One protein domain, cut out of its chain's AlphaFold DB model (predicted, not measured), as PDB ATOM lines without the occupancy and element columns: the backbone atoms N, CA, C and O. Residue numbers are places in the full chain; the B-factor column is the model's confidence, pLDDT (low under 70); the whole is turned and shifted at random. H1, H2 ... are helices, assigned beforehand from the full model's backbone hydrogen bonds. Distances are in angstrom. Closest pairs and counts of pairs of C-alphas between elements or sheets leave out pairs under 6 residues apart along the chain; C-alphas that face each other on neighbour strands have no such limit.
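This is residues 2 to 52 of the 416 residues of an uncharacterized protein of Gemmatimonadaceae bacterium 4484_173 (UniProt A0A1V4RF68). An open, extended piece of chain with one helix, H1, along the middle of its length, and a short second helix, H2, beyond H1's last end and set crosswise to it. Before H1, the unnamed residues 2 to 22 run out to a turn near Leu 17 and fold back to H1's start; residues 2 to 7 stick out. The printed part has 51 residues, with H1 then H2 and no named strand; the class is all helix, with 21 residues in named elements, under half. It is extended, with a radius of gyration of the C-alphas of 15.3 A, and flat, spanning 45 by 31 by 15 A.

H1, residues 23 to 36, and H2, residues 44 to 50, are apart, with no C-alpha of the one within 8 A of the other. In both, every O i to N i+4 pair is within hydrogen-bond range.

H1 measures 19.9 A from C-alpha 23 at (7.082, 20.715, -40.986) to C-alpha 36. H2 ends with C-alpha 50 at (32.642, 8.629, -40.190).

The C-alphas farthest apart, of Leu 17 and His 46, are 45.0 A apart. The link is short, and the printed part has no cut. Residues 2 to 3 have pLDDT under 70.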
ATOM      1  N   GLY A   2       2.046   1.862 -57.257       58.81
ATOM      2  CA  GLY A   2       2.928   1.381 -56.170       58.81
ATOM      3  C   GLY A   2       4.062   0.401 -56.532       58.81
ATOM      4  O   GLY A   2       4.827   0.031 -55.657       58.81
ATOM      5  N   SER A   3       4.188  -0.024 -57.794       66.44
ATOM      6  CA  SER A   3       5.315  -0.828 -58.303       66.44
ATOM      7  C   SER A   3       6.226  -0.064 -59.275       66.44
ATOM      8  O   SER A   3       7.162  -0.637 -59.820       66.44
ATOM      9  N   THR A   4       5.916   1.205 -59.552       78.81
ATOM     10  CA  THR A   4       6.558   2.032 -60.594       78.81
ATOM     11  C   THR A   4       7.022   3.388 -60.074       78.81
ATOM     12  O   THR A   4       7.886   3.999 -60.690       78.81
ATOM     13  N   VAL A   5       6.456   3.861 -58.963       81.81
ATOM     14  CA  VAL A   5       6.776   5.152 -58.351       81.81
ATOM     15  C   VAL A   5       6.683   5.004 -56.835       81.81
ATOM     16  O   VAL A   5       5.734   4.387 -56.340       81.81
ATOM     17  N   GLU A   6       7.649   5.555 -56.105       83.06
ATOM     18  CA  GLU A   6       7.576   5.657 -54.648       83.06
ATOM     19  C   GLU A   6       6.531   6.715 -54.258       83.06
ATOM     20  O   GLU A   6       6.512   7.817 -54.807       83.06
ATOM     21  N   LEU A   7       5.638   6.370 -53.326       87.69
ATOM     22  CA  LEU A   7       4.627   7.276 -52.783       87.69
ATOM     23  C   LEU A   7       4.862   7.437 -51.283       87.69
ATOM     24  O   LEU A   7       4.757   6.470 -50.530       87.69
ATOM     25  N   LYS A   8       5.120   8.673 -50.858       88.69
ATOM     26  CA  LYS A   8       5.222   9.066 -49.452       88.69
ATOM     27  C   LYS A   8       4.044   9.986 -49.117       88.69
ATOM     28  O   LYS A   8       3.719  10.880 -49.897       88.69
ATOM     29  N   ILE A   9       3.391   9.755 -47.982       92.25
ATOM     30  CA  ILE A   9       2.232  10.534 -47.522       92.25
ATOM     31  C   ILE A   9       2.601  11.173 -46.184       92.25
ATOM     32  O   ILE A   9       3.115  10.490 -45.302       92.25
ATOM     33  N   VAL A  10       2.333  12.468 -46.048       94.56
ATOM     34  CA  VAL A  10       2.554  13.266 -44.833       94.56
ATOM     35  C   VAL A  10       1.272  13.981 -44.440       94.56
ATOM     36  O   VAL A  10       0.310  14.025 -45.212       94.56
ATOM     37  N   ASP A  11       1.275  14.557 -43.241       93.56
ATOM     38  CA  ASP A  11       0.175  15.374 -42.751       93.56
ATOM     39  C   ASP A  11      -0.164  16.515 -43.719       93.56
ATOM     40  O   ASP A  11       0.696  17.084 -44.397       93.56
ATOM     41  N   ASN A  12      -1.450  16.866 -43.762       91.38
ATOM     42  CA  ASN A  12      -1.948  17.962 -44.583       91.38
ATOM     43  C   ASN A  12      -1.240  19.278 -44.203       91.38
ATOM     44  O   ASN A  12      -1.258  19.672 -43.038       91.38
ATOM     45  N   LEU A  13      -0.686  19.976 -45.203       90.00
ATOM     46  CA  LEU A  13      -0.030  21.285 -45.065       90.00
ATOM     47  C   LEU A  13      -0.923  22.339 -44.406       90.00
ATOM     48  O   LEU A  13      -0.416  23.283 -43.809       90.00
ATOM     49  N   ARG A  14      -2.243  22.194 -44.532       87.50
ATOM     50  CA  ARG A  14      -3.236  23.092 -43.946       87.50
ATOM     51  C   ARG A  14      -4.409  22.267 -43.411       87.50
ATOM     52  O   ARG A  14      -5.422  22.129 -44.100       87.50
ATOM     53  N   PRO A  15      -4.275  21.661 -42.212       87.06
ATOM     54  CA  PRO A  15      -5.321  20.810 -41.644       87.06
ATOM     55  C   PRO A  15      -6.637  21.565 -41.414       87.06
ATOM     56  O   PRO A  15      -7.707  20.980 -41.544       87.06
ATOM     57  N   VAL A  16      -6.538  22.859 -41.091       86.56
ATOM     58  CA  VAL A  16      -7.639  23.831 -40.986       86.56
ATOM     59  C   VAL A  16      -7.209  25.138 -41.652       86.56
ATOM     60  O   VAL A  16      -6.012  25.365 -41.824       86.56
ATOM     61  N   LEU A  17      -8.149  26.004 -42.040       78.88
ATOM     62  CA  LEU A  17      -7.821  27.228 -42.783       78.88
ATOM     63  C   LEU A  17      -6.895  28.154 -41.980       78.88
ATOM     64  O   LEU A  17      -6.009  28.785 -42.543       78.88
ATOM     65  N   GLU A  18      -7.026  28.186 -40.669       79.44
ATOM     66  CA  GLU A  18      -6.340  29.109 -39.771       79.44
ATOM     67  C   GLU A  18      -4.939  28.625 -39.372       79.44
ATOM     68  O   GLU A  18      -4.264  29.296 -38.599       79.44
ATOM     69  N   ARG A  19      -4.492  27.449 -39.844       79.69
ATOM     70  CA  ARG A  19      -3.231  26.847 -39.392       79.69
ATOM     71  C   ARG A  19      -2.512  26.080 -40.490       79.69
ATOM     72  O   ARG A  19      -3.045  25.125 -41.054       79.69
ATOM     73  N   GLU A  20      -1.249  26.429 -40.694       83.44
ATOM     74  CA  GLU A  20      -0.315  25.659 -41.511       83.44
ATOM     75  C   GLU A  20       0.447  24.620 -40.674       83.44
ATOM     76  O   GLU A  20       0.753  24.836 -39.502       83.44
ATOM     77  N   ASN A  21       0.754  23.480 -41.289       84.25
ATOM     78  CA  ASN A  21       1.600  22.417 -40.755       84.25
ATOM     79  C   ASN A  21       2.655  22.034 -41.806       84.25
ATOM     80  O   ASN A  21       2.581  20.988 -42.446       84.25
ATOM     81  N   LEU A  22       3.614  22.936 -42.040       84.56
ATOM     82  CA  LEU A  22       4.603  22.784 -43.115       84.56
ATOM     83  C   LEU A  22       5.735  21.802 -42.773       84.56
ATOM     84  O   LEU A  22       6.407  21.323 -43.684       84.56
ATOM     85  N   GLY A  23       5.963  21.527 -41.484       82.12
ATOM     86  CA  GLY A  23       7.082  20.715 -40.986       82.12
ATOM     87  C   GLY A  23       7.160  19.329 -41.631       82.12
ATOM     88  O   GLY A  23       8.130  19.071 -42.339       82.12
ATOM     89  N   PRO A  24       6.115  18.483 -41.518       88.50
ATOM     90  CA  PRO A  24       6.149  17.110 -42.026       88.50
ATOM     91  C   PRO A  24       6.495  17.008 -43.516       88.50
ATOM     92  O   PRO A  24       7.272  16.150 -43.927       88.50
ATOM     93  N   ALA A  25       5.954  17.910 -44.340       89.94
ATOM     94  CA  ALA A  25       6.257  17.931 -45.766       89.94
ATOM     95  C   ALA A  25       7.676  18.426 -46.063       89.94
ATOM     96  O   ALA A  25       8.341  17.869 -46.934       89.94
ATOM     97  N   ARG A  26       8.154  19.456 -45.352       83.81
ATOM     98  CA  ARG A  26       9.533  19.949 -45.498       83.81
ATOM     99  C   ARG A  26      10.543  18.872 -45.115       83.81
ATOM    100  O   ARG A  26      11.504  18.678 -45.856       83.81
ATOM    101  N   ASP A  27      10.294  18.167 -44.017       82.06
ATOM    102  CA  ASP A  27      11.159  17.096 -43.525       82.06
ATOM    103  C   ASP A  27      11.214  15.936 -44.522       82.06
ATOM    104  O   ASP A  27      12.304  15.501 -44.883       82.06
ATOM    105  N   LEU A  28      10.067  15.515 -45.070       87.25
ATOM    106  CA  LEU A  28      10.025  14.458 -46.082       87.25
ATOM    107  C   LEU A  28      10.698  14.866 -47.404       87.25
ATOM    108  O   LEU A  28      11.410  14.068 -48.006       87.25
ATOM    109  N   ILE A  29      10.484  16.097 -47.884       86.69
ATOM    110  CA  ILE A  29      11.172  16.600 -49.087       86.69
ATOM    111  C   ILE A  29      12.686  16.600 -48.856       86.69
ATOM    112  O   ILE A  29      13.452  16.231 -49.748       86.69
ATOM    113  N   HIS A  30      13.116  17.005 -47.660       79.81
ATOM    114  CA  HIS A  30      14.519  16.990 -47.287       79.81
ATOM    115  C   HIS A  30      15.078  15.561 -47.240       79.81
ATOM    116  O   HIS A  30      16.118  15.309 -47.840       79.81
ATOM    117  N   GLU A  31      14.369  14.624 -46.612       81.06
ATOM    118  CA  GLU A  31      14.722  13.201 -46.574       81.06
ATOM    119  C   GLU A  31      14.879  12.631 -47.988       81.06
ATOM    120  O   GLU A  31      15.936  12.098 -48.316       81.06
ATOM    121  N   LEU A  32      13.900  12.854 -48.870       85.50
ATOM    122  CA  LEU A  32      13.959  12.407 -50.263       85.50
ATOM    123  C   LEU A  32      15.166  12.985 -51.009       85.50
ATOM    124  O   LEU A  32      15.812  12.267 -51.772       85.50
ATOM    125  N   PHE A  33      15.494  14.260 -50.786       83.00
ATOM    126  CA  PHE A  33      16.685  14.881 -51.363       83.00
ATOM    127  C   PHE A  33      17.974  14.219 -50.855       83.00
ATOM    128  O   PHE A  33      18.879  13.940 -51.647       83.00
ATOM    129  N   MET A  34      18.058  13.924 -49.556       79.25
ATOM    130  CA  MET A  34      19.219  13.249 -48.979       79.25
ATOM    131  C   MET A  34      19.360  11.813 -49.511       79.25
ATOM    132  O   MET A  34      20.451  11.425 -49.930       79.25
ATOM    133  N   GLU A  35      18.266  11.052 -49.556       79.38
ATOM    134  CA  GLU A  35      18.237   9.652 -50.001       79.38
ATOM    135  C   GLU A  35      18.522   9.488 -51.496       79.38
ATOM    136  O   GLU A  35      19.237   8.570 -51.892       79.38
ATOM    137  N   HIS A  36      17.976  10.367 -52.340       81.38
ATOM    138  CA  HIS A  36      18.008  10.169 -53.789       81.38
ATOM    139  C   HIS A  36      19.049  11.022 -54.504       81.38
ATOM    140  O   HIS A  36      19.543  10.606 -55.549       81.38
ATOM    141  N   VAL A  37      19.394  12.197 -53.971       82.38
ATOM    142  CA  VAL A  37      20.342  13.117 -54.615       82.38
ATOM    143  C   VAL A  37      21.690  13.069 -53.908       82.38
ATOM    144  O   VAL A  37      22.703  12.779 -54.540       82.38
ATOM    145  N   MET A  38      21.722  13.311 -52.594       81.06
ATOM    146  CA  MET A  38      22.992  13.382 -51.859       81.06
ATOM    147  C   MET A  38      23.654  12.019 -51.684       81.06
ATOM    148  O   MET A  38      24.873  11.935 -51.799       81.06
ATOM    149  N   ALA A  39      22.890  10.940 -51.504       79.62
ATOM    150  CA  ALA A  39      23.456   9.593 -51.420       79.62
ATOM    151  C   ALA A  39      24.229   9.171 -52.684       79.62
ATOM    152  O   ALA A  39      25.095   8.299 -52.614       79.62
ATOM    153  N   GLN A  40      23.945   9.796 -53.833       84.75
ATOM    154  CA  GLN A  40      24.662   9.564 -55.090       84.75
ATOM    155  C   GLN A  40      25.939  10.409 -55.215       84.75
ATOM    156  O   GLN A  40      26.722  10.204 -56.146       84.75
ATOM    157  N   ALA A  41      26.167  11.359 -54.304       86.75
ATOM    158  CA  ALA A  41      27.357  12.191 -54.332       86.75
ATOM    159  C   ALA A  41      28.615  11.337 -54.069       86.75
ATOM    160  O   ALA A  41      28.638  10.530 -53.129       86.75
ATOM    161  N   PRO A  42      29.685  11.503 -54.869       89.06
ATOM    162  CA  PRO A  42      30.925  10.762 -54.677       89.06
ATOM    163  C   PRO A  42      31.455  10.890 -53.241       89.06
ATOM    164  O   PRO A  42      31.642  11.993 -52.736       89.06
ATOM    165  N   GLY A  43      31.701   9.753 -52.586       87.88
ATOM    166  CA  GLY A  43      32.233   9.699 -51.219       87.88
ATOM    167  C   GLY A  43      31.200   9.848 -50.094       87.88
ATOM    168  O   GLY A  43      31.567   9.650 -48.937       87.88
ATOM    169  N   TYR A  44      29.922  10.114 -50.390       86.94
ATOM    170  CA  TYR A  44      28.893  10.327 -49.363       86.94
ATOM    171  C   TYR A  44      28.709   9.120 -48.431       86.94
ATOM    172  O   TYR A  44      28.677   9.277 -47.213       86.94
ATOM    173  N   ALA A  45      28.655   7.902 -48.984       83.94
ATOM    174  CA  ALA A  45      28.528   6.679 -48.189       83.94
ATOM    175  C   ALA A  45      29.690   6.499 -47.198       83.94
ATOM    176  O   ALA A  45      29.470   6.107 -46.057       83.94
ATOM    177  N   HIS A  46      30.911   6.847 -47.607       88.62
ATOM    178  CA  HIS A  46      32.077   6.763 -46.734       88.62
ATOM    179  C   HIS A  46      32.054   7.840 -45.645       88.62
ATOM    180  O   HIS A  46      32.339   7.561 -44.485       88.62
ATOM    181  N   LEU A  47      31.639   9.063 -45.994       87.19
ATOM    182  CA  LEU A  47      31.456  10.134 -45.018       87.19
ATOM    183  C   LEU A  47      30.419   9.746 -43.952       87.19
ATOM    184  O   LEU A  47      30.661   9.965 -42.769       87.19
ATOM    185  N   MET A  48      29.319   9.103 -44.354       84.56
ATOM    186  CA  MET A  48      28.283   8.610 -43.439       84.56
ATOM    187  C   MET A  48      28.809   7.605 -42.400       84.56
ATOM    188  O   MET A  48      28.301   7.566 -41.279       84.56
ATOM    189  N   GLU A  49      29.819   6.798 -42.742       86.00
ATOM    190  CA  GLU A  49      30.469   5.873 -41.799       86.00
ATOM    191  C   GLU A  49      31.288   6.622 -40.736       86.00
ATOM    192  O   GLU A  49      31.398   6.164 -39.598       86.00
ATOM    193  N   TRP A  50      31.850   7.782 -41.090       88.12
ATOM    194  CA  TRP A  50      32.642   8.629 -40.190       88.12
ATOM    195  C   TRP A  50      31.788   9.566 -39.337       88.12
ATOM    196  O   TRP A  50      32.214   9.984 -38.259       88.12
ATOM    197  N   THR A  51      30.581   9.901 -39.791       85.19
ATOM    198  CA  THR A  51      29.665  10.775 -39.056       85.19
ATOM    199  C   THR A  51      28.913   9.994 -37.989       85.19
ATOM    200  O   THR A  51      27.832   9.448 -38.211       85.19
ATOM    201  N   GLY A  52      29.477   9.963 -36.787       80.44
ATOM    202  CA  GLY A  52      28.857   9.342 -35.630       80.44
ATOM    203  C   GLY A  52      29.535   9.725 -34.323       80.44
ATOM    204  O   GLY A  52      30.486  10.505 -34.282       80.44
TER     205      GLY A  52